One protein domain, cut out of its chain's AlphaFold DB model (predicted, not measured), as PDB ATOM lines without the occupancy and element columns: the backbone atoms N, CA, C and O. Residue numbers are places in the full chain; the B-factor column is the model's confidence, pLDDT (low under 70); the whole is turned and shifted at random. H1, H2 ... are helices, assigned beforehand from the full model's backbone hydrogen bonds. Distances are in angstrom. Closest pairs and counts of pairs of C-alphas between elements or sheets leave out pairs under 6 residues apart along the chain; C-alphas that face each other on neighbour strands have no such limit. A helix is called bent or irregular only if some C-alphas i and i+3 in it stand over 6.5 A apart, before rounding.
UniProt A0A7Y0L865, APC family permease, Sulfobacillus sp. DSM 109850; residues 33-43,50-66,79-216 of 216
ATOM      1  N   GLY A  33     -33.711 -23.091  21.222       78.88
ATOM      2  CA  GLY A  33     -33.131 -22.305  22.314       78.88
ATOM      3  C   GLY A  33     -33.917 -22.483  23.616       78.88
ATOM      4  O   GLY A  33     -33.329 -22.814  24.651       78.88
ATOM      5  N   THR A  34     -35.243 -22.361  23.528       82.44
ATOM      6  CA  THR A  34     -36.233 -22.694  24.566       82.44
ATOM      7  C   THR A  34     -36.010 -24.098  25.126       82.44
ATOM      8  O   THR A  34     -35.958 -24.294  26.339       82.44
ATOM      9  N   VAL A  35     -35.842 -25.099  24.259       84.44
ATOM     10  CA  VAL A  35     -35.683 -26.498  24.682       84.44
ATOM     11  C   VAL A  35     -34.346 -26.731  25.386       84.44
ATOM     12  O   VAL A  35     -34.299 -27.357  26.438       84.44
ATOM     13  N   VAL A  36     -33.244 -26.213  24.852       82.56
ATOM     14  CA  VAL A  36     -31.913 -26.448  25.429       82.56
ATOM     15  C   VAL A  36     -31.764 -25.754  26.786       82.56
ATOM     16  O   VAL A  36     -31.211 -26.333  27.725       82.56
ATOM     17  N   SER A  37     -32.271 -24.526  26.913       78.06
ATOM     18  CA  SER A  37     -32.143 -23.731  28.140       78.06
ATOM     19  C   SER A  37     -33.283 -23.980  29.136       78.06
ATOM     20  O   SER A  37     -33.034 -24.326  30.294       78.06
ATOM     21  N   GLY A  38     -34.528 -23.838  28.683       83.56
ATOM     22  CA  GLY A  38     -35.738 -23.854  29.498       83.56
ATOM     23  C   GLY A  38     -36.110 -25.247  29.984       83.56
ATOM     24  O   GLY A  38     -36.211 -25.457  31.191       83.56
ATOM     25  N   LEU A  39     -36.247 -26.237  29.090       86.38
ATOM     26  CA  LEU A  39     -36.672 -27.593  29.487       86.38
ATOM     27  C   LEU A  39     -35.732 -28.230  30.516       86.38
ATOM     28  O   LEU A  39     -36.209 -28.923  31.413       86.38
ATOM     29  N   THR A  40     -34.429 -27.950  30.452       84.75
ATOM     30  CA  THR A  40     -33.445 -28.416  31.443       84.75
ATOM     31  C   THR A  40     -33.731 -27.848  32.837       84.75
ATOM     32  O   THR A  40     -33.709 -28.581  33.828       84.75
ATOM     33  N   ALA A  41     -34.067 -26.558  32.928       85.81
ATOM     34  CA  ALA A  41     -34.456 -25.925  34.184       85.81
ATOM     35  C   ALA A  41     -35.815 -26.444  34.685       85.81
ATOM     36  O   ALA A  41     -35.953 -26.788  35.858       85.81
ATOM     37  N   ILE A  42     -36.808 -26.584  33.799       89.75
ATOM     38  CA  ILE A  42     -38.124 -27.139  34.154       89.75
ATOM     39  C   ILE A  42     -37.962 -28.567  34.693       89.75
ATOM     40  O   ILE A  42     -38.557 -28.904  35.716       89.75
ATOM     41  N   ALA A  43     -37.111 -29.390  34.071       89.44
ATOM     42  CA  ALA A  43     -36.796 -30.734  34.549       89.44
ATOM     43  C   ALA A  43     -36.164 -30.722  35.944       89.44
ATOM     44  O   ALA A  43     -36.563 -31.510  36.800       89.44
ATOM     45  N   MET A  50     -43.120 -32.036  34.832       90.88
ATOM     46  CA  MET A  50     -42.822 -31.114  33.723       90.88
ATOM     47  C   MET A  50     -44.038 -30.811  32.824       90.88
ATOM     48  O   MET A  50     -44.256 -29.630  32.545       90.88
ATOM     49  N   PRO A  51     -44.865 -31.797  32.401       91.25
ATOM     50  CA  PRO A  51     -46.023 -31.509  31.552       91.25
ATOM     51  C   PRO A  51     -47.034 -30.573  32.219       91.25
ATOM     52  O   PRO A  51     -47.568 -29.682  31.563       91.25
ATOM     53  N   LEU A  52     -47.256 -30.720  33.532       91.88
ATOM     54  CA  LEU A  52     -48.126 -29.824  34.294       91.88
ATOM     55  C   LEU A  52     -47.564 -28.398  34.344       91.88
ATOM     56  O   LEU A  52     -48.304 -27.444  34.114       91.88
ATOM     57  N   ALA A  53     -46.268 -28.249  34.629       92.81
ATOM     58  CA  ALA A  53     -45.617 -26.942  34.700       92.81
ATOM     59  C   ALA A  53     -45.684 -26.194  33.358       92.81
ATOM     60  O   ALA A  53     -46.039 -25.016  33.330       92.81
ATOM     61  N   ILE A  54     -45.423 -26.894  32.249       91.56
ATOM     62  CA  ILE A  54     -45.508 -26.334  30.893       91.56
ATOM     63  C   ILE A  54     -46.955 -25.980  30.535       91.56
ATOM     64  O   ILE A  54     -47.200 -24.915  29.977       91.56
ATOM     65  N   LEU A  55     -47.930 -26.822  30.892       93.12
ATOM     66  CA  LEU A  55     -49.346 -26.544  30.637       93.12
ATOM     67  C   LEU A  55     -49.821 -25.282  31.374       93.12
ATOM     68  O   LEU A  55     -50.509 -24.445  30.792       93.12
ATOM     69  N   LEU A  56     -49.435 -25.121  32.641       93.38
ATOM     70  CA  LEU A  56     -49.758 -23.925  33.419       93.38
ATOM     71  C   LEU A  56     -49.051 -22.681  32.865       93.38
ATOM     72  O   LEU A  56     -49.676 -21.623  32.764       93.38
ATOM     73  N   ALA A  57     -47.788 -22.812  32.446       92.69
ATOM     74  CA  ALA A  57     -47.046 -21.731  31.798       92.69
ATOM     75  C   ALA A  57     -47.725 -21.296  30.492       92.69
ATOM     76  O   ALA A  57     -47.897 -20.104  30.256       92.69
ATOM     77  N   LEU A  58     -48.198 -22.252  29.689       92.25
ATOM     78  CA  LEU A  58     -48.931 -21.987  28.453       92.25
ATOM     79  C   LEU A  58     -50.225 -21.201  28.715       92.25
ATOM     80  O   LEU A  58     -50.506 -20.224  28.024       92.25
ATOM     81  N   ILE A  59     -51.001 -21.586  29.733       94.00
ATOM     82  CA  ILE A  59     -52.224 -20.865  30.122       94.00
ATOM     83  C   ILE A  59     -51.894 -19.420  30.524       94.00
ATOM     84  O   ILE A  59     -52.554 -18.482  30.070       94.00
ATOM     85  N   ALA A  60     -50.858 -19.224  31.340       93.00
ATOM     86  CA  ALA A  60     -50.404 -17.892  31.726       93.00
ATOM     87  C   ALA A  60     -49.940 -17.067  30.508       93.00
ATOM     88  O   ALA A  60     -50.329 -15.905  30.373       93.00
ATOM     89  N   ALA A  61     -49.209 -17.681  29.573       91.12
ATOM     90  CA  ALA A  61     -48.782 -17.041  28.331       91.12
ATOM     91  C   ALA A  61     -49.972 -16.600  27.464       91.12
ATOM     92  O   ALA A  61     -49.941 -15.506  26.901       91.12
ATOM     93  N   PHE A  62     -51.057 -17.383  27.401       92.06
ATOM     94  CA  PHE A  62     -52.279 -16.983  26.693       92.06
ATOM     95  C   PHE A  62     -52.943 -15.747  27.304       92.06
ATOM     96  O   PHE A  62     -53.393 -14.869  26.563       92.06
ATOM     97  N   PHE A  63     -52.976 -15.624  28.635       93.06
ATOM     98  CA  PHE A  63     -53.481 -14.411  29.284       93.06
ATOM     99  C   PHE A  63     -52.623 -13.182  28.952       93.06
ATOM    100  O   PHE A  63     -53.161 -12.110  28.643       93.06
ATOM    101  N   SER A  64     -51.296 -13.336  28.945       89.94
ATOM    102  CA  SER A  64     -50.373 -12.277  28.526       89.94
ATOM    103  C   SER A  64     -50.565 -11.905  27.051       89.94
ATOM    104  O   SER A  64     -50.707 -10.724  26.729       89.94
ATOM    105  N   ALA A  65     -50.657 -12.896  26.162       89.31
ATOM    106  CA  ALA A  65     -50.873 -12.696  24.731       89.31
ATOM    107  C   ALA A  65     -52.205 -11.990  24.445       89.31
ATOM    108  O   ALA A  65     -52.244 -11.050  23.652       89.31
ATOM    109  N   ASN A  66     -53.286 -12.371  25.134       93.06
ATOM    110  CA  ASN A  66     -54.588 -11.720  25.000       93.06
ATOM    111  C   ASN A  66     -54.507 -10.216  25.302       93.06
ATOM    112  O   ASN A  66     -55.030  -9.403  24.541       93.06
ATOM    113  N   GLY A  79     -43.944   1.801  17.002       71.12
ATOM    114  CA  GLY A  79     -43.252   1.902  18.290       71.12
ATOM    115  C   GLY A  79     -43.539   0.768  19.284       71.12
ATOM    116  O   GLY A  79     -42.922   0.740  20.347       71.12
ATOM    117  N   GLY A  80     -44.465  -0.154  18.987       81.81
ATOM    118  CA  GLY A  80     -44.745  -1.329  19.826       81.81
ATOM    119  C   GLY A  80     -45.022  -0.990  21.299       81.81
ATOM    120  O   GLY A  80     -45.856  -0.131  21.603       81.81
ATOM    121  N   TYR A  81     -44.288  -1.636  22.212       83.94
ATOM    122  CA  TYR A  81     -44.424  -1.472  23.666       83.94
ATOM    123  C   TYR A  81     -44.284  -0.025  24.146       83.94
ATOM    124  O   TYR A  81     -45.041   0.397  25.021       83.94
ATOM    125  N   TYR A  82     -43.369   0.753  23.555       86.88
ATOM    126  CA  TYR A  82     -43.221   2.177  23.872       86.88
ATOM    127  C   TYR A  82     -44.541   2.918  23.637       86.88
ATOM    128  O   TYR A  82     -45.014   3.644  24.508       86.88
ATOM    129  N   SER A  83     -45.175   2.693  22.481       85.81
ATOM    130  CA  SER A  83     -46.427   3.362  22.130       85.81
ATOM    131  C   SER A  83     -47.582   2.923  23.026       85.81
ATOM    132  O   SER A  83     -48.374   3.773  23.424       85.81
ATOM    133  N   TRP A  84     -47.675   1.640  23.382       88.94
ATOM    134  CA  TRP A  84     -48.725   1.155  24.285       88.94
ATOM    135  C   TRP A  84     -48.614   1.770  25.682       88.94
ATOM    136  O   TRP A  84     -49.604   2.281  26.205       88.94
ATOM    137  N   VAL A  85     -47.407   1.797  26.256       90.25
ATOM    138  CA  VAL A  85     -47.180   2.381  27.586       90.25
ATOM    139  C   VAL A  85     -47.334   3.900  27.558       90.25
ATOM    140  O   VAL A  85     -47.945   4.455  28.467       90.25
ATOM    141  N   ALA A  86     -46.875   4.575  26.500       89.81
ATOM    142  CA  ALA A  86     -47.037   6.020  26.357       89.81
ATOM    143  C   ALA A  86     -48.515   6.455  26.358       89.81
ATOM    144  O   ALA A  86     -48.853   7.463  26.974       89.81
ATOM    145  N   HIS A  87     -49.396   5.686  25.706       88.00
ATOM    146  CA  HIS A  87     -50.834   5.975  25.670       88.00
ATOM    147  C   HIS A  87     -51.560   5.582  26.964       88.00
ATOM    148  O   HIS A  87     -52.561   6.206  27.301       88.00
ATOM    149  N   GLY A  88     -51.093   4.550  27.677       87.81
ATOM    150  CA  GLY A  88     -51.742   4.068  28.902       87.81
ATOM    151  C   GLY A  88     -51.294   4.780  30.181       87.81
ATOM    152  O   GLY A  88     -52.122   5.113  31.021       87.81
ATOM    153  N   ALA A  89     -49.989   5.010  30.332       89.62
ATOM    154  CA  ALA A  89     -49.357   5.518  31.554       89.62
ATOM    155  C   ALA A  89     -48.665   6.883  31.364       89.62
ATOM    156  O   ALA A  89     -48.044   7.407  32.288       89.62
ATOM    157  N   GLY A  90     -48.772   7.471  30.170       92.25
ATOM    158  CA  GLY A  90     -48.217   8.778  29.840       92.25
ATOM    159  C   GLY A  90     -46.813   8.735  29.219       92.25
ATOM    160  O   GLY A  90     -46.130   7.705  29.219       92.25
ATOM    161  N   PRO A  91     -46.345   9.876  28.684       90.38
ATOM    162  CA  PRO A  91     -45.153   9.943  27.835       90.38
ATOM    163  C   PRO A  91     -43.852   9.568  28.558       90.38
ATOM    164  O   PRO A  91     -42.986   8.937  27.954       90.38
ATOM    165  N   TYR A  92     -43.714   9.895  29.848       92.56
ATOM    166  CA  TYR A  92     -42.526   9.551  30.642       92.56
ATOM    167  C   TYR A  92     -42.389   8.040  30.865       92.56
ATOM    168  O   TYR A  92     -41.308   7.484  30.673       92.56
ATOM    169  N   ALA A  93     -43.491   7.362  31.208       91.25
ATOM    170  CA  ALA A  93     -43.516   5.907  31.348       91.25
ATOM    171  C   ALA A  93     -43.239   5.219  30.003       91.25
ATOM    172  O   ALA A  93     -42.499   4.236  29.946       91.25
ATOM    173  N   GLY A  94     -43.768   5.784  28.912       90.19
ATOM    174  CA  GLY A  94     -43.435   5.370  27.552       90.19
ATOM    175  C   GLY A  94     -41.934   5.450  27.282       90.19
ATOM    176  O   GLY A  94     -41.327   4.446  26.926       90.19
ATOM    177  N   ALA A  95     -41.309   6.611  27.508       91.31
ATOM    178  CA  ALA A  95     -39.873   6.809  27.297       91.31
ATOM    179  C   ALA A  95     -39.013   5.832  28.108       91.31
ATOM    180  O   ALA A  95     -38.083   5.240  27.560       91.31
ATOM    181  N   PHE A  96     -39.358   5.607  29.376       93.62
ATOM    182  CA  PHE A  96     -38.686   4.616  30.211       93.62
ATOM    183  C   PHE A  96     -38.808   3.195  29.637       93.62
ATOM    184  O   PHE A  96     -37.806   2.493  29.517       93.62
ATOM    185  N   MET A  97     -40.004   2.796  29.188       93.06
ATOM    186  CA  MET A  97     -40.217   1.508  28.517       93.06
ATOM    187  C   MET A  97     -39.409   1.386  27.220       93.06
ATOM    188  O   MET A  97     -38.854   0.329  26.934       93.06
ATOM    189  N   GLY A  98     -39.306   2.466  26.441       89.88
ATOM    190  CA  GLY A  98     -38.475   2.505  25.237       89.88
ATOM    191  C   GLY A  98     -37.002   2.235  25.546       89.88
ATOM    192  O   GLY A  98     -36.383   1.396  24.897       89.88
ATOM    193  N   TRP A  99     -36.460   2.879  26.584       92.75
ATOM    194  CA  TRP A  99     -35.091   2.634  27.044       92.75
ATOM    195  C   TRP A  99     -34.877   1.202  27.532       92.75
ATOM    196  O   TRP A  99     -33.898   0.567  27.140       92.75
ATOM    197  N   LEU A 100     -35.805   0.666  28.327       92.44
ATOM    198  CA  LEU A 100     -35.760  -0.733  28.756       92.44
ATOM    199  C   LEU A 100     -35.774  -1.694  27.566       92.44
ATOM    200  O   LEU A 100     -35.014  -2.659  27.553       92.44
ATOM    201  N   TYR A 101     -36.594  -1.416  26.553       89.81
ATOM    202  CA  TYR A 101     -36.672  -2.238  25.352       89.81
ATOM    203  C   TYR A 101     -35.366  -2.218  24.549       89.81
ATOM    204  O   TYR A 101     -34.903  -3.265  24.103       89.81
ATOM    205  N   VAL A 102     -34.727  -1.051  24.408       90.31
ATOM    206  CA  VAL A 102     -33.414  -0.933  23.749       90.31
ATOM    207  C   VAL A 102     -32.345  -1.716  24.507       90.31
ATOM    208  O   VAL A 102     -31.581  -2.450  23.885       90.31
ATOM    209  N   LEU A 103     -32.306  -1.608  25.838       91.62
ATOM    210  CA  LEU A 103     -31.369  -2.372  26.667       91.62
ATOM    211  C   LEU A 103     -31.614  -3.879  26.553       91.62
ATOM    212  O   LEU A 103     -30.667  -4.640  26.367       91.62
ATOM    213  N   TYR A 104     -32.879  -4.301  26.608       89.06
ATOM    214  CA  TYR A 104     -33.266  -5.696  26.430       89.06
ATOM    215  C   TYR A 104     -32.791  -6.237  25.078       89.06
ATOM    216  O   TYR A 104     -32.062  -7.225  25.040       89.06
ATOM    217  N   GLN A 105     -33.125  -5.561  23.975       87.31
ATOM    218  CA  GLN A 105     -32.720  -5.986  22.633       87.31
ATOM    219  C   GLN A 105     -31.194  -5.948  22.449       87.31
ATOM    220  O   GLN A 105     -30.623  -6.850  21.835       87.31
ATOM    221  N   GLY A 106     -30.531  -4.930  23.004       87.94
ATOM    222  CA  GLY A 106     -29.080  -4.756  22.933       87.94
ATOM    223  C   GLY A 106     -28.298  -5.833  23.686       87.94
ATOM    224  O   GLY A 106     -27.216  -6.206  23.247       87.94
ATOM    225  N   LEU A 107     -28.850  -6.367  24.779       89.69
ATOM    226  CA  LEU A 107     -28.267  -7.482  25.531       89.69
ATOM    227  C   LEU A 107     -28.661  -8.848  24.956       89.69
ATOM    228  O   LEU A 107     -27.863  -9.782  24.994       89.69
ATOM    229  N   ASN A 108     -29.869  -8.972  24.405       86.81
ATOM    230  CA  ASN A 108     -30.388 -10.233  23.885       86.81
ATOM    231  C   ASN A 108     -29.570 -10.745  22.685       86.81
ATOM    232  O   ASN A 108     -29.153 -11.901  22.676       86.81
ATOM    233  N   ALA A 109     -29.267  -9.872  21.718       84.38
ATOM    234  CA  ALA A 109     -28.507 -10.244  20.525       84.38
ATOM    235  C   ALA A 109     -27.116 -10.856  20.827       84.38
ATOM    236  O   ALA A 109     -26.850 -11.967  20.360       84.38
ATOM    237  N   PRO A 110     -26.222 -10.214  21.612       87.88
ATOM    238  CA  PRO A 110     -24.933 -10.810  21.953       87.88
ATOM    239  C   PRO A 110     -25.083 -12.042  22.853       87.88
ATOM    240  O   PRO A 110     -24.340 -13.005  22.673       87.88
ATOM    241  N   ALA A 111     -26.055 -12.059  23.774       88.06
ATOM    242  CA  ALA A 111     -26.300 -13.224  24.622       88.06
ATOM    243  C   ALA A 111     -26.636 -14.474  23.793       88.06
ATOM    244  O   ALA A 111     -26.099 -15.543  24.074       88.06
ATOM    245  N   LEU A 112     -27.446 -14.340  22.736       85.94
ATOM    246  CA  LEU A 112     -27.808 -15.456  21.860       85.94
ATOM    247  C   LEU A 112     -26.595 -16.010  21.091       85.94
ATOM    248  O   LEU A 112     -26.434 -17.222  20.970       85.94
ATOM    249  N   VAL A 113     -25.710 -15.134  20.608       89.25
ATOM    250  CA  VAL A 113     -24.479 -15.520  19.893       89.25
ATOM    251  C   VAL A 113     -23.485 -16.229  20.821       89.25
ATOM    252  O   VAL A 113     -22.849 -17.219  20.442       89.25
ATOM    253  N   LEU A 114     -23.355 -15.744  22.057       90.69
ATOM    254  CA  LEU A 114     -22.540 -16.385  23.089       90.69
ATOM    255  C   LEU A 114     -23.107 -17.756  23.471       90.69
ATOM    256  O   LEU A 114     -22.376 -18.746  23.510       90.69
ATOM    257  N   PHE A 115     -24.423 -17.826  23.672       87.62
ATOM    258  CA  PHE A 115     -25.128 -19.067  23.962       87.62
ATOM    259  C   PHE A 115     -24.959 -20.092  22.836       87.62
ATOM    260  O   PHE A 115     -24.636 -21.246  23.108       87.62
ATOM    261  N   PHE A 116     -25.075 -19.676  21.572       88.19
ATOM    262  CA  PHE A 116     -24.870 -20.555  20.421       88.19
ATOM    263  C   PHE A 116     -23.479 -21.201  20.421       88.19
ATOM    264  O   PHE A 116     -23.367 -22.414  20.266       88.19
ATOM    265  N   GLY A 117     -22.414 -20.424  20.651       87.81
ATOM    266  CA  GLY A 117     -21.053 -20.969  20.704       87.81
ATOM    267  C   GLY A 117     -20.846 -21.962  21.850       87.81
ATOM    268  O   GLY A 117     -20.152 -22.968  21.682       87.81
ATOM    269  N   TRP A 118     -21.496 -21.729  22.993       88.31
ATOM    270  CA  TRP A 118     -21.514 -22.677  24.107       88.31
ATOM    271  C   TRP A 118     -22.262 -23.974  23.755       88.31
ATOM    272  O   TRP A 118     -21.726 -25.061  23.977       88.31
ATOM    273  N   VAL A 119     -23.449 -23.878  23.142       88.38
ATOM    274  CA  VAL A 119     -24.249 -25.043  22.725       88.38
ATOM    275  C   VAL A 119     -23.525 -25.868  21.663       88.38
ATOM    276  O   VAL A 119     -23.447 -27.085  21.795       88.38
ATOM    277  N   VAL A 120     -22.945 -25.235  20.638       88.94
ATOM    278  CA  VAL A 120     -22.190 -25.940  19.586       88.94
ATOM    279  C   VAL A 120     -21.037 -26.730  20.185       88.94
ATOM    280  O   VAL A 120     -20.856 -27.900  19.853       88.94
ATOM    281  N   ARG A 121     -20.287 -26.126  21.113       88.56
ATOM    282  CA  ARG A 121     -19.230 -26.838  21.829       88.56
ATOM    283  C   ARG A 121     -19.790 -28.047  22.585       88.56
ATOM    284  O   ARG A 121     -19.243 -29.133  22.437       88.56
ATOM    285  N   ALA A 122     -20.862 -27.871  23.358       86.31
ATOM    286  CA  ALA A 122     -21.469 -28.956  24.132       86.31
ATOM    287  C   ALA A 122     -21.963 -30.109  23.236       86.31
ATOM    288  O   ALA A 122     -21.771 -31.279  23.562       86.31
ATOM    289  N   LEU A 123     -22.546 -29.792  22.076       86.31
ATOM    290  CA  LEU A 123     -22.994 -30.786  21.099       86.31
ATOM    291  C   LEU A 123     -21.827 -31.527  20.435       86.31
ATOM    292  O   LEU A 123     -21.923 -32.732  20.215       86.31
ATOM    293  N   LEU A 124     -20.721 -30.838  20.140       87.81
ATOM    294  CA  LEU A 124     -19.513 -31.464  19.597       87.81
ATOM    295  C   LEU A 124     -18.843 -32.390  20.614       87.81
ATOM    296  O   LEU A 124     -18.431 -33.487  20.244       87.81
ATOM    297  N   GLU A 125     -18.769 -31.982  21.884       87.56
ATOM    298  CA  GLU A 125     -18.276 -32.840  22.970       87.56
ATOM    299  C   GLU A 125     -19.129 -34.112  23.092       87.56
ATOM    300  O   GLU A 125     -18.592 -35.217  23.166       87.56
ATOM    301  N   LEU A 126     -20.459 -33.968  23.029       85.50
ATOM    302  CA  LEU A 126     -21.395 -35.089  23.099       85.50
ATOM    303  C   LEU A 126     -21.295 -36.024  21.881       85.50
ATOM    304  O   LEU A 126     -21.340 -37.241  22.040       85.50
ATOM    305  N   GLY A 127     -21.179 -35.469  20.672       86.50
ATOM    306  CA  GLY A 127     -21.170 -36.240  19.426       86.50
ATOM    307  C   GLY A 127     -19.836 -36.921  19.117       86.50
ATOM    308  O   GLY A 127     -19.825 -38.025  18.580       86.50
ATOM    309  N   LEU A 128     -18.714 -36.279  19.454       85.12
ATOM    310  CA  LEU A 128     -17.370 -36.810  19.204       85.12
ATOM    311  C   LEU A 128     -16.803 -37.590  20.399       85.12
ATOM    312  O   LEU A 128     -15.778 -38.253  20.257       85.12
ATOM    313  N   GLY A 129     -17.429 -37.498  21.577       81.88
ATOM    314  CA  GLY A 129     -16.968 -38.167  22.796       81.88
ATOM    315  C   GLY A 129     -15.624 -37.651  23.323       81.88
ATOM    316  O   GLY A 129     -14.966 -38.337  24.102       81.88
ATOM    317  N   ILE A 130     -15.197 -36.462  22.890       86.00
ATOM    318  CA  ILE A 130     -13.951 -35.814  23.314       86.00
ATOM    319  C   ILE A 130     -14.254 -34.590  24.174       86.00
ATOM    320  O   ILE A 130     -15.196 -33.847  23.913       86.00
ATOM    321  N   HIS A 131     -13.417 -34.338  25.178       81.69
ATOM    322  CA  HIS A 131     -13.490 -33.108  25.961       81.69
ATOM    323  C   HIS A 131     -12.823 -31.965  25.188       81.69
ATOM    324  O   HIS A 131     -11.598 -31.922  25.062       81.69
ATOM    325  N   LEU A 132     -13.622 -31.037  24.656       82.56
ATOM    326  CA  LEU A 132     -13.114 -29.827  24.021       82.56
ATOM    327  C   LEU A 132     -12.617 -28.857  25.102       82.56
ATOM    328  O   LEU A 132     -13.152 -28.778  26.211       82.56
ATOM    329  N   ALA A 133     -11.576 -28.087  24.780       84.12
ATOM    330  CA  ALA A 133     -11.020 -27.146  25.741       84.12
ATOM    331  C   ALA A 133     -12.024 -26.036  26.098       84.12
ATOM    332  O   ALA A 133     -12.775 -25.535  25.258       84.12
ATOM    333  N   GLY A 134     -11.967 -25.610  27.364       81.12
ATOM    334  CA  GLY A 134     -12.871 -24.642  27.988       81.12
ATOM    335  C   GLY A 134     -13.070 -23.327  27.234       81.12
ATOM    336  O   GLY A 134     -14.086 -22.678  27.427       81.12
ATOM    337  N   TRP A 135     -12.122 -22.937  26.384       86.25
ATOM    338  CA  TRP A 135     -12.103 -21.670  25.658       86.25
ATOM    339  C   TRP A 135     -12.698 -21.755  24.239       86.25
ATOM    340  O   TRP A 135     -12.922 -20.716  23.622       86.25
ATOM    341  N   LEU A 136     -13.001 -22.959  23.719       87.62
ATOM    342  CA  LEU A 136     -13.478 -23.145  22.334       87.62
ATOM    343  C   LEU A 136     -14.860 -22.532  22.053       87.62
ATOM    344  O   LEU A 136     -15.215 -22.368  20.888       87.62
ATOM    345  N   TRP A 137     -15.629 -22.147  23.076       85.94
ATOM    346  CA  TRP A 137     -16.907 -21.451  22.873       85.94
ATOM    347  C   TRP A 137     -16.720 -20.092  22.183       85.94
ATOM    348  O   TRP A 137     -17.552 -19.712  21.365       85.94
ATOM    349  N   TRP A 138     -15.619 -19.382  22.461       89.44
ATOM    350  CA  TRP A 138     -15.373 -18.045  21.919       89.44
ATOM    351  C   TRP A 138     -15.191 -18.052  20.390       89.44
ATOM    352  O   TRP A 138     -15.903 -17.305  19.715       89.44
ATOM    353  N   PRO A 139     -14.331 -18.914  19.801       90.31
ATOM    354  CA  PRO A 139     -14.246 -19.070  18.349       90.31
ATOM    355  C   PRO A 139     -15.591 -19.382  17.683       90.31
ATOM    356  O   PRO A 139     -15.931 -18.750  16.684       90.31
ATOM    357  N   PHE A 140     -16.382 -20.307  18.239       89.69
ATOM    358  CA  PHE A 140     -17.691 -20.650  17.672       89.69
ATOM    359  C   PHE A 140     -18.667 -19.470  17.719       89.69
ATOM    360  O   PHE A 140     -19.352 -19.203  16.732       89.69
ATOM    361  N   SER A 141     -18.684 -18.713  18.819       91.00
ATOM    362  CA  SER A 141     -19.470 -17.482  18.921       91.00
ATOM    363  C   SER A 141     -19.020 -16.417  17.923       91.00
ATOM    364  O   SER A 141     -19.868 -15.769  17.318       91.00
ATOM    365  N   MET A 142     -17.715 -16.244  17.688       91.75
ATOM    366  CA  MET A 142     -17.221 -15.290  16.687       91.75
ATOM    367  C   MET A 142     -17.648 -15.670  15.267       91.75
ATOM    368  O   MET A 142     -18.086 -14.807  14.507       91.75
ATOM    369  N   VAL A 143     -17.565 -16.955  14.912       92.06
ATOM    370  CA  VAL A 143     -18.029 -17.450  13.608       92.06
ATOM    371  C   VAL A 143     -19.530 -17.203  13.445       92.06
ATOM    372  O   VAL A 143     -19.955 -16.688  12.411       92.06
ATOM    373  N   ALA A 144     -20.327 -17.487  14.478       87.50
ATOM    374  CA  ALA A 144     -21.760 -17.213  14.469       87.50
ATOM    375  C   ALA A 144     -22.065 -15.709  14.341       87.50
ATOM    376  O   ALA A 144     -22.931 -15.326  13.557       87.50
ATOM    377  N   ALA A 145     -21.324 -14.848  15.047       89.31
ATOM    378  CA  ALA A 145     -21.465 -13.395  14.955       89.31
ATOM    379  C   ALA A 145     -21.218 -12.890  13.528       89.31
ATOM    380  O   ALA A 145     -22.021 -12.131  12.989       89.31
ATOM    381  N   LEU A 146     -20.122 -13.340  12.906       90.00
ATOM    382  CA  LEU A 146     -19.763 -12.980  11.534       90.00
ATOM    383  C   LEU A 146     -20.812 -13.470  10.536       90.00
ATOM    384  O   LEU A 146     -21.188 -12.732   9.626       90.00
ATOM    385  N   PHE A 147     -21.325 -14.684  10.732       85.50
ATOM    386  CA  PHE A 147     -22.378 -15.242   9.897       85.50
ATOM    387  C   PHE A 147     -23.667 -14.411   9.979       85.50
ATOM    388  O   PHE A 147     -24.165 -13.952   8.951       85.50
ATOM    389  N   VAL A 148     -24.160 -14.126  11.189       84.00
ATOM    390  CA  VAL A 148     -25.360 -13.295  11.397       84.00
ATOM    391  C   VAL A 148     -25.164 -11.894  10.818       84.00
ATOM    392  O   VAL A 148     -26.044 -11.388  10.121       84.00
ATOM    393  N   TRP A 149     -24.000 -11.284  11.050       84.88
ATOM    394  CA  TRP A 149     -23.666  -9.972  10.500       84.88
ATOM    395  C   TRP A 149     -23.669  -9.970   8.966       84.88
ATOM    396  O   TRP A 149     -24.246  -9.070   8.358       84.88
ATOM    397  N   SER A 150     -23.110 -11.006   8.330       83.00
ATOM    398  CA  SER A 150     -23.083 -11.126   6.868       83.00
ATOM    399  C   SER A 150     -24.486 -11.240   6.258       83.00
ATOM    400  O   SER A 150     -24.793 -10.548   5.287       83.00
ATOM    401  N   ILE A 151     -25.381 -12.028   6.864       78.62
ATOM    402  CA  ILE A 151     -26.772 -12.158   6.405       78.62
ATOM    403  C   ILE A 151     -27.536 -10.848   6.617       78.62
ATOM    404  O   ILE A 151     -28.282 -10.415   5.735       78.62
ATOM    405  N   ALA A 152     -27.329 -10.187   7.759       78.94
ATOM    406  CA  ALA A 152     -27.932  -8.887   8.036       78.94
ATOM    407  C   ALA A 152     -27.490  -7.820   7.019       78.94
ATOM    408  O   ALA A 152     -28.303  -6.980   6.632       78.94
ATOM    409  N   TYR A 153     -26.242  -7.888   6.540       78.31
ATOM    410  CA  TYR A 153     -25.699  -6.980   5.528       78.31
ATOM    411  C   TYR A 153     -26.303  -7.200   4.129       78.31
ATOM    412  O   TYR A 153     -26.593  -6.233   3.429       78.31
ATOM    413  N   VAL A 154     -26.543  -8.455   3.725       76.25
ATOM    414  CA  VAL A 154     -27.111  -8.805   2.400       76.25
ATOM    415  C   VAL A 154     -28.589  -8.398   2.266       76.25
ATOM    416  O   VAL A 154     -29.075  -8.165   1.158       76.25
ATOM    417  N   GLY A 155     -29.303  -8.250   3.384       71.62
ATOM    418  CA  GLY A 155     -30.606  -7.591   3.431       71.62
ATOM    419  C   GLY A 155     -31.676  -8.355   4.209       71.62
ATOM    420  O   GLY A 155     -31.767  -9.584   4.189       71.62
ATOM    421  N   ILE A 156     -32.563  -7.592   4.853       66.44
ATOM    422  CA  ILE A 156     -33.572  -8.079   5.811       66.44
ATOM    423  C   ILE A 156     -34.521  -9.117   5.190       66.44
ATOM    424  O   ILE A 156     -34.902 -10.079   5.851       66.44
ATOM    425  N   LYS A 157     -34.878  -8.976   3.906       65.06
ATOM    426  CA  LYS A 157     -35.815  -9.897   3.242       65.06
ATOM    427  C   LYS A 157     -35.266 -11.324   3.140       65.06
ATOM    428  O   LYS A 157     -36.016 -12.265   3.377       65.06
ATOM    429  N   GLN A 158     -33.976 -11.488   2.837       66.25
ATOM    430  CA  GLN A 158     -33.381 -12.825   2.725       66.25
ATOM    431  C   GLN A 158     -33.082 -13.440   4.084       66.25
ATOM    432  O   GLN A 158     -33.273 -14.641   4.253       66.25
ATOM    433  N   SER A 159     -32.737 -12.609   5.071       70.88
ATOM    434  CA  SER A 159     -32.667 -13.034   6.470       70.88
ATOM    435  C   SER A 159     -33.990 -13.655   6.940       70.88
ATOM    436  O   SER A 159     -34.003 -14.740   7.511       70.88
ATOM    437  N   LEU A 160     -35.124 -13.028   6.610       69.19
ATOM    438  CA  LEU A 160     -36.451 -13.525   6.993       69.19
ATOM    439  C   LEU A 160     -36.820 -14.858   6.336       69.19
ATOM    440  O   LEU A 160     -37.369 -15.734   6.999       69.19
ATOM    441  N   VAL A 161     -36.526 -15.023   5.043       70.69
ATOM    442  CA  VAL A 161     -36.803 -16.283   4.333       70.69
ATOM    443  C   VAL A 161     -35.915 -17.408   4.862       70.69
ATOM    444  O   VAL A 161     -36.402 -18.516   5.074       70.69
ATOM    445  N   TYR A 162     -34.637 -17.125   5.123       76.25
ATOM    446  CA  TYR A 162     -33.725 -18.092   5.730       76.25
ATOM    447  C   TYR A 162     -34.227 -18.545   7.107       76.25
ATOM    448  O   TYR A 162     -34.385 -19.744   7.335       76.25
ATOM    449  N   SER A 163     -34.568 -17.596   7.985       76.00
ATOM    450  CA  SER A 163     -35.126 -17.886   9.311       76.00
ATOM    451  C   SER A 163     -36.418 -18.701   9.229       76.00
ATOM    452  O   SER A 163     -36.591 -19.654   9.982       76.00
ATOM    453  N   MET A 164     -37.292 -18.402   8.262       76.12
ATOM    454  CA  MET A 164     -38.524 -19.159   8.027       76.12
ATOM    455  C   MET A 164     -38.257 -20.627   7.666       76.12
ATOM    456  O   MET A 164     -38.912 -21.518   8.207       76.12
ATOM    457  N   ILE A 165     -37.312 -20.893   6.757       82.62
ATOM    458  CA  ILE A 165     -36.983 -22.261   6.328       82.62
ATOM    459  C   ILE A 165     -36.346 -23.034   7.483       82.62
ATOM    460  O   ILE A 165     -36.809 -24.124   7.818       82.62
ATOM    461  N   VAL A 166     -35.319 -22.458   8.114       83.75
ATOM    462  CA  VAL A 166     -34.593 -23.107   9.214       83.75
ATOM    463  C   VAL A 166     -35.521 -23.362  10.401       83.75
ATOM    464  O   VAL A 166     -35.557 -24.485  10.895       83.75
ATOM    465  N   GLY A 167     -36.335 -22.378  10.793       82.75
ATOM    466  CA  GLY A 167     -37.301 -22.518  11.885       82.75
ATOM    467  C   GLY A 167     -38.401 -23.544  11.592       82.75
ATOM    468  O   GLY A 167     -38.827 -24.279  12.476       82.75
ATOM    469  N   SER A 168     -38.840 -23.670  10.337       83.81
ATOM    470  CA  SER A 168     -39.817 -24.706   9.965       83.81
ATOM    471  C   SER A 168     -39.223 -26.113  10.089       83.81
ATOM    472  O   SER A 168     -39.868 -27.008  10.632       83.81
ATOM    473  N   ILE A 169     -37.987 -26.307   9.618       89.00
ATOM    474  CA  ILE A 169     -37.262 -27.580   9.758       89.00
ATOM    475  C   ILE A 169     -37.050 -27.906  11.237       89.00
ATOM    476  O   ILE A 169     -37.289 -29.033  11.662       89.00
ATOM    477  N   GLU A 170     -36.645 -26.913  12.023       88.31
ATOM    478  CA  GLU A 170     -36.456 -27.019  13.467       88.31
ATOM    479  C   GLU A 170     -37.723 -27.513  14.177       88.31
ATOM    480  O   GLU A 170     -37.665 -28.497  14.913       88.31
ATOM    481  N   ILE A 171     -38.878 -26.897  13.909       88.06
ATOM    482  CA  ILE A 171     -40.162 -27.315  14.489       88.06
ATOM    483  C   ILE A 171     -40.474 -28.768  14.126       88.06
ATOM    484  O   ILE A 171     -40.872 -29.542  14.995       88.06
ATOM    485  N   VAL A 172     -40.258 -29.171  12.870       90.50
ATOM    486  CA  VAL A 172     -40.480 -30.561  12.438       90.50
ATOM    487  C   VAL A 172     -39.571 -31.525  13.202       90.50
ATOM    488  O   VAL A 172     -40.053 -32.539  13.707       90.50
ATOM    489  N   VAL A 173     -38.282 -31.208  13.340       91.19
ATOM    490  CA  VAL A 173     -37.328 -32.031  14.097       91.19
ATOM    491  C   VAL A 173     -37.748 -32.146  15.562       91.19
ATOM    492  O   VAL A 173     -37.759 -33.250  16.106       91.19
ATOM    493  N   LEU A 174     -38.158 -31.043  16.193       90.75
ATOM    494  CA  LEU A 174     -38.642 -31.047  17.574       90.75
ATOM    495  C   LEU A 174     -39.933 -31.858  17.733       90.75
ATOM    496  O   LEU A 174     -40.062 -32.601  18.703       90.75
ATOM    497  N   CYS A 175     -40.863 -31.786  16.777       91.31
ATOM    498  CA  CYS A 175     -42.066 -32.617  16.776       91.31
ATOM    499  C   CYS A 175     -41.727 -34.109  16.664       91.31
ATOM    500  O   CYS A 175     -42.281 -34.916  17.409       91.31
ATOM    501  N   VAL A 176     -40.796 -34.481  15.781       94.31
ATOM    502  CA  VAL A 176     -40.329 -35.870  15.658       94.31
ATOM    503  C   VAL A 176     -39.681 -36.332  16.963       94.31
ATOM    504  O   VAL A 176     -40.032 -37.394  17.473       94.31
ATOM    505  N   LEU A 177     -38.795 -35.524  17.552       91.56
ATOM    506  CA  LEU A 177     -38.176 -35.830  18.845       91.56
ATOM    507  C   LEU A 177     -39.216 -35.976  19.959       91.56
ATOM    508  O   LEU A 177     -39.114 -36.903  20.758       91.56
ATOM    509  N   ALA A 178     -40.236 -35.119  19.998       90.06
ATOM    510  CA  ALA A 178     -41.320 -35.221  20.969       90.06
ATOM    511  C   ALA A 178     -42.077 -36.551  20.834       90.06
ATOM    512  O   ALA A 178     -42.287 -37.233  21.836       90.06
ATOM    513  N   VAL A 179     -42.424 -36.962  19.609       93.88
ATOM    514  CA  VAL A 179     -43.087 -38.252  19.354       93.88
ATOM    515  C   VAL A 179     -42.198 -39.423  19.782       93.88
ATOM    516  O   VAL A 179     -42.673 -40.320  20.472       93.88
ATOM    517  N   LEU A 180     -40.903 -39.394  19.449       93.81
ATOM    518  CA  LEU A 180     -39.949 -40.433  19.852       93.81
ATOM    519  C   LEU A 180     -39.780 -40.520  21.376       93.81
ATOM    520  O   LEU A 180     -39.643 -41.613  21.920       93.81
ATOM    521  N   LEU A 181     -39.788 -39.386  22.080       89.38
ATOM    522  CA  LEU A 181     -39.712 -39.358  23.541       89.38
ATOM    523  C   LEU A 181     -40.978 -39.926  24.189       89.38
ATOM    524  O   LEU A 181     -40.871 -40.660  25.171       89.38
ATOM    525  N   ILE A 182     -42.155 -39.626  23.632       89.38
ATOM    526  CA  ILE A 182     -43.427 -40.202  24.084       89.38
ATOM    527  C   ILE A 182     -43.418 -41.718  23.868       89.38
ATOM    528  O   ILE A 182     -43.738 -42.460  24.794       89.38
ATOM    529  N   ASP A 183     -42.995 -42.189  22.695       92.19
ATOM    530  CA  ASP A 183     -42.894 -43.623  22.400       92.19
ATOM    531  C   ASP A 183     -41.921 -44.329  23.360       92.19
ATOM    532  O   ASP A 183     -42.277 -45.301  24.029       92.19
ATOM    533  N   LYS A 184     -40.726 -43.756  23.557       92.00
ATOM    534  CA  LYS A 184     -39.707 -44.283  24.477       92.00
ATOM    535  C   LYS A 184     -40.161 -44.309  25.939       92.00
ATOM    536  O   LYS A 184     -39.712 -45.167  26.699       92.00
ATOM    537  N   ALA A 185     -41.026 -43.384  26.356       86.31
ATOM    538  CA  ALA A 185     -41.585 -43.392  27.704       86.31
ATOM    539  C   ALA A 185     -42.522 -44.594  27.938       86.31
ATOM    540  O   ALA A 185     -42.614 -45.083  29.070       86.31
ATOM    541  N   GLY A 186     -43.174 -45.111  26.887       88.50
ATOM    542  CA  GLY A 186     -43.996 -46.320  26.931       88.50
ATOM    543  C   GLY A 186     -45.034 -46.289  28.056       88.50
ATOM    544  O   GLY A 186     -45.877 -45.393  28.127       88.50
ATOM    545  N   SER A 187     -44.941 -47.245  28.985       84.81
ATOM    546  CA  SER A 187     -45.837 -47.372  30.145       84.81
ATOM    547  C   SER A 187     -45.706 -46.255  31.190       84.81
ATOM    548  O   SER A 187     -46.539 -46.166  32.089       84.81
ATOM    549  N   HIS A 188     -44.682 -45.400  31.101       82.50
ATOM    550  CA  HIS A 188     -44.490 -44.271  32.016       82.50
ATOM    551  C   HIS A 188     -45.311 -43.034  31.623       82.50
ATOM    552  O   HIS A 188     -45.400 -42.096  32.421       82.50
ATOM    553  N   ASN A 189     -45.961 -43.041  30.450       83.00
ATOM    554  CA  ASN A 189     -46.936 -42.028  30.032       83.00
ATOM    555  C   ASN A 189     -48.225 -42.147  30.853       83.00
ATOM    556  O   ASN A 189     -49.263 -42.616  30.391       83.00
ATOM    557  N   THR A 190     -48.144 -41.748  32.114       87.12
ATOM    558  CA  THR A 190     -49.246 -41.830  33.068       87.12
ATOM    559  C   THR A 190     -49.823 -40.446  33.337       87.12
ATOM    560  O   THR A 190     -49.121 -39.434  33.273       87.12
ATOM    561  N   LEU A 191     -51.097 -40.399  33.737       86.00
ATOM    562  CA  LEU A 191     -51.751 -39.163  34.186       86.00
ATOM    563  C   LEU A 191     -51.096 -38.558  35.441       86.00
ATOM    564  O   LEU A 191     -51.340 -37.397  35.762       86.00
ATOM    565  N   ALA A 192     -50.230 -39.305  36.135       84.62
ATOM    566  CA  ALA A 192     -49.496 -38.810  37.295       84.62
ATOM    567  C   ALA A 192     -48.546 -37.645  36.950       84.62
ATOM    568  O   ALA A 192     -48.277 -36.824  37.827       84.62
ATOM    569  N   THR A 193     -48.102 -37.519  35.693       84.38
ATOM    570  CA  THR A 193     -47.279 -36.390  35.200       84.38
ATOM    571  C   THR A 193     -48.033 -35.059  35.152       84.38
ATOM    572  O   THR A 193     -47.418 -33.994  35.176       84.38
ATOM    573  N   PHE A 194     -49.366 -35.112  35.194       87.50
ATOM    574  CA  PHE A 194     -50.242 -33.951  35.352       87.50
ATOM    575  C   PHE A 194     -50.634 -33.697  36.815       87.50
ATOM    576  O   PHE A 194     -51.555 -32.935  37.095       87.50
ATOM    577  N   THR A 195     -49.943 -34.328  37.770       86.88
ATOM    578  CA  THR A 195     -50.183 -34.144  39.205       86.88
ATOM    579  C   THR A 195     -48.913 -33.677  39.918       86.88
ATOM    580  O   THR A 195     -47.804 -34.015  39.502       86.88
ATOM    581  N   PRO A 196     -49.034 -32.968  41.055       86.19
ATOM    582  CA  PRO A 196     -47.877 -32.506  41.821       86.19
ATOM    583  C   PRO A 196     -47.067 -33.618  42.494       86.19
ATOM    584  O   PRO A 196     -46.022 -33.337  43.074       86.19
ATOM    585  N   ARG A 197     -47.511 -34.879  42.414       83.75
ATOM    586  CA  ARG A 197     -46.889 -36.018  43.105       83.75
ATOM    587  C   ARG A 197     -45.482 -36.344  42.611       83.75
ATOM    588  O   ARG A 197     -44.696 -36.893  43.370       83.75
ATOM    589  N   LEU A 198     -45.177 -36.026  41.355       83.12
ATOM    590  CA  LEU A 198     -43.880 -36.327  40.741       83.12
ATOM    591  C   LEU A 198     -42.860 -35.183  40.878       83.12
ATOM    592  O   LEU A 198     -41.736 -35.308  40.394       83.12
ATOM    593  N   SER A 199     -43.238 -34.088  41.545       84.06
ATOM    594  CA  SER A 199     -42.349 -32.976  41.886       84.06
ATOM    595  C   SER A 199     -41.776 -33.172  43.292       84.06
ATOM    596  O   SER A 199     -42.527 -33.381  44.245       84.06
ATOM    597  N   LYS A 200     -40.449 -33.047  43.451       76.81
ATOM    598  CA  LYS A 200     -39.767 -33.207  44.755       76.81
ATOM    599  C   LYS A 200     -40.263 -32.220  45.815       76.81
ATOM    600  O   LYS A 200     -40.291 -32.551  46.993       76.81
ATOM    601  N   THR A 201     -40.646 -31.016  45.400       87.00
ATOM    602  CA  THR A 201     -41.112 -29.930  46.278       87.00
ATOM    603  C   THR A 201     -42.596 -29.607  46.054       87.00
ATOM    604  O   THR A 201     -43.072 -28.530  46.421       87.00
ATOM    605  N   GLY A 202     -43.345 -30.526  45.428       88.56
ATOM    606  CA  GLY A 202     -44.768 -30.362  45.127       88.56
ATOM    607  C   GLY A 202     -45.049 -29.131  44.260       88.56
ATOM    608  O   GLY A 202     -44.372 -28.894  43.255       88.56
ATOM    609  N   TRP A 203     -46.040 -28.330  44.662       90.88
ATOM    610  CA  TRP A 203     -46.463 -27.117  43.949       90.88
ATOM    611  C   TRP A 203     -45.383 -26.036  43.849       90.88
ATOM    612  O   TRP A 203     -45.385 -25.288  42.878       90.88
ATOM    613  N   SER A 204     -44.442 -25.972  44.794       90.06
ATOM    614  CA  SER A 204     -43.338 -25.003  44.736       90.06
ATOM    615  C   SER A 204     -42.414 -25.284  43.542       90.06
ATOM    616  O   SER A 204     -42.106 -24.385  42.760       90.06
ATOM    617  N   GLY A 205     -42.056 -26.553  43.323       88.00
ATOM    618  CA  GLY A 205     -41.248 -26.977  42.172       88.00
ATOM    619  C   GLY A 205     -41.968 -26.821  40.833       88.00
ATOM    620  O   GLY A 205     -41.337 -26.495  39.830       88.00
ATOM    621  N   ILE A 206     -43.295 -26.985  40.826       90.88
ATOM    622  CA  ILE A 206     -44.132 -26.705  39.650       90.88
ATOM    623  C   ILE A 206     -44.194 -25.207  39.372       90.88
ATOM    624  O   ILE A 206     -44.066 -24.809  38.223       90.88
ATOM    625  N   GLY A 207     -44.343 -24.373  40.403       90.69
ATOM    626  CA  GLY A 207     -44.334 -22.918  40.263       90.69
ATOM    627  C   GLY A 207     -43.011 -22.406  39.697       90.69
ATOM    628  O   GLY A 207     -43.014 -21.616  38.759       90.69
ATOM    629  N   LEU A 208     -41.881 -22.915  40.195       89.75
ATOM    630  CA  LEU A 208     -40.561 -22.606  39.636       89.75
ATOM    631  C   LEU A 208     -40.437 -23.082  38.184       89.75
ATOM    632  O   LEU A 208     -40.023 -22.306  37.327       89.75
ATOM    633  N   GLY A 209     -40.859 -24.311  37.877       89.06
ATOM    634  CA  GLY A 209     -40.876 -24.808  36.499       89.06
ATOM    635  C   GLY A 209     -41.777 -23.988  35.575       89.06
ATOM    636  O   GLY A 209     -41.410 -23.739  34.435       89.06
ATOM    637  N   MET A 210     -42.914 -23.498  36.069       92.12
ATOM    638  CA  MET A 210     -43.813 -22.618  35.323       92.12
ATOM    639  C   MET A 210     -43.144 -21.278  35.000       92.12
ATOM    640  O   MET A 210     -43.289 -20.782  33.887       92.12
ATOM    641  N   ILE A 211     -42.389 -20.705  35.944       90.31
ATOM    642  CA  ILE A 211     -41.626 -19.470  35.721       90.31
ATOM    643  C   ILE A 211     -40.605 -19.682  34.602       90.31
ATOM    644  O   ILE A 211     -40.572 -18.896  33.658       90.31
ATOM    645  N   PHE A 212     -39.821 -20.761  34.657       86.00
ATOM    646  CA  PHE A 212     -38.883 -21.075  33.578       86.00
ATOM    647  C   PHE A 212     -39.605 -21.347  32.259       86.00
ATOM    648  O   PHE A 212     -39.157 -20.841  31.240       86.00
ATOM    649  N   GLY A 213     -40.751 -22.033  32.286       84.94
ATOM    650  CA  GLY A 213     -41.616 -22.255  31.124       84.94
ATOM    651  C   GLY A 213     -42.132 -20.971  30.472       84.94
ATOM    652  O   GLY A 213     -42.249 -20.920  29.257       84.94
ATOM    653  N   LEU A 214     -42.401 -19.921  31.254       85.00
ATOM    654  CA  LEU A 214     -42.788 -18.600  30.740       85.00
ATOM    655  C   LEU A 214     -41.616 -17.814  30.143       85.00
ATOM    656  O   LEU A 214     -41.828 -16.970  29.276       85.00
ATOM    657  N   PHE A 215     -40.399 -18.062  30.628       75.38
ATOM    658  CA  PHE A 215     -39.167 -17.494  30.075       75.38
ATOM    659  C   PHE A 215     -38.603 -18.297  28.899       75.38
ATOM    660  O   PHE A 215     -37.607 -17.865  28.318       75.38
ATOM    661  N   SER A 216     -39.192 -19.461  28.605       66.06
ATOM    662  CA  SER A 216     -38.733 -20.366  27.556       66.06
ATOM    663  C   SER A 216     -39.198 -19.886  26.193       66.06
ATOM    664  O   SER A 216     -40.395 -19.564  26.040       66.06
TER     665      SER A 216
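What this domain is: This is residues 33 to 43, 50 to 66 and 79 to 216 of the 216 residues of the protein "APC family permease" of Sulfobacillus sp. DSM 109850 (UniProt A0A7Y0L865). Two long helices, H4 and H6, make a loose, open frame, bridged at one side by H5, which folds back on H4 and meets H6 at a corner. A small cluster of H1, H2 and H8, with short H7 at the beginning of H2, sits in the frame, while H3 folds against the first residues of H4. The printed part has 166 residues with eight named helices, H1 to H8 in order along the chain, and no named strand: the class is all helix. The whole is loose, with a radius of gyration of the C-alphas of 20.0 A, and spans 54 by 46 by 31 A.

Where its parts are: H4, residues 91 to 128, is the longest helix, 55.1 A from C-alpha 91 at (-45.153, 9.943, 27.835) to C-alpha 128 at (-17.370, -36.810, 19.204). It is neither bent nor irregular, but only just: C-alphas 106 and 109 are 6.0 A apart. H3 is residues 81 to 89, 11.6 A, and H5 residues 137 to 154, 26.1 A. H6, residues 156 to 188, measures 46.0 A, has a kink of 27 degrees near residue 182 and is irregular, with C-alphas 184 and 187 8.9 A apart. H7 is residues 191 to 194, 5.5 A. H1 is residues 33 to 43, 15.3 A; H2, residues 50 to 66, 24.3 A; H8, residues 203 to 215, 18.4 A, ending at C-alpha 215 (-39.167, -17.494, 30.075).

How they stand to each other: Residues 113 to 121 of H4 touch H5, closest at the C-alphas of Gly 117 and Ser 141, 4.2 A, at a steep tilt of 57 degrees, opposite ways. Residues 91 to 101 of H4 touch H3 in a helical hairpin, closest at C-alphas 86 and 94, 3.9 A; the tilt of 36 degrees is only just steep. H5 and H6 touch only at the corner, and only just, with 3 pairs of C-alphas within 8 A, the closest those of Ile 151 and Ser 159, 6.0 A. H4 and H6 are apart; H1 and H4 are near each other. H8 touches H2, closest at C-alphas 53 and 210, 4.7 A, at a steep tilt of 51 degrees, and H1, closest at C-alphas 42 and 209, 4.3 A, at a shallow tilt of 5 degrees, opposite ways. H7 touches H2, closest at C-alphas 52 and 194, 4.8 A. Every O i to N i+4 pair is within hydrogen-bond range in H2, H3, H5 and H8, against 5 of 7 in H1, 33 of 34 in H4 and 27 of 29 in H6; H7 is too short for one.

The domain as a whole: The C-alphas of Pro 91 and Ser 187 are the two farthest apart, 57.4 A. Residues 44 to 49 and 67 to 78 are not printed; the gaps across these cuts are 6.1 A, C-alpha 43 to 50, and 18.9 A, C-alpha 66 to 79. Of the links printed whole, none is long. Mean pLDDT of the printed part is 86.5; residues 156 to 158, 160 and 216 are under 70.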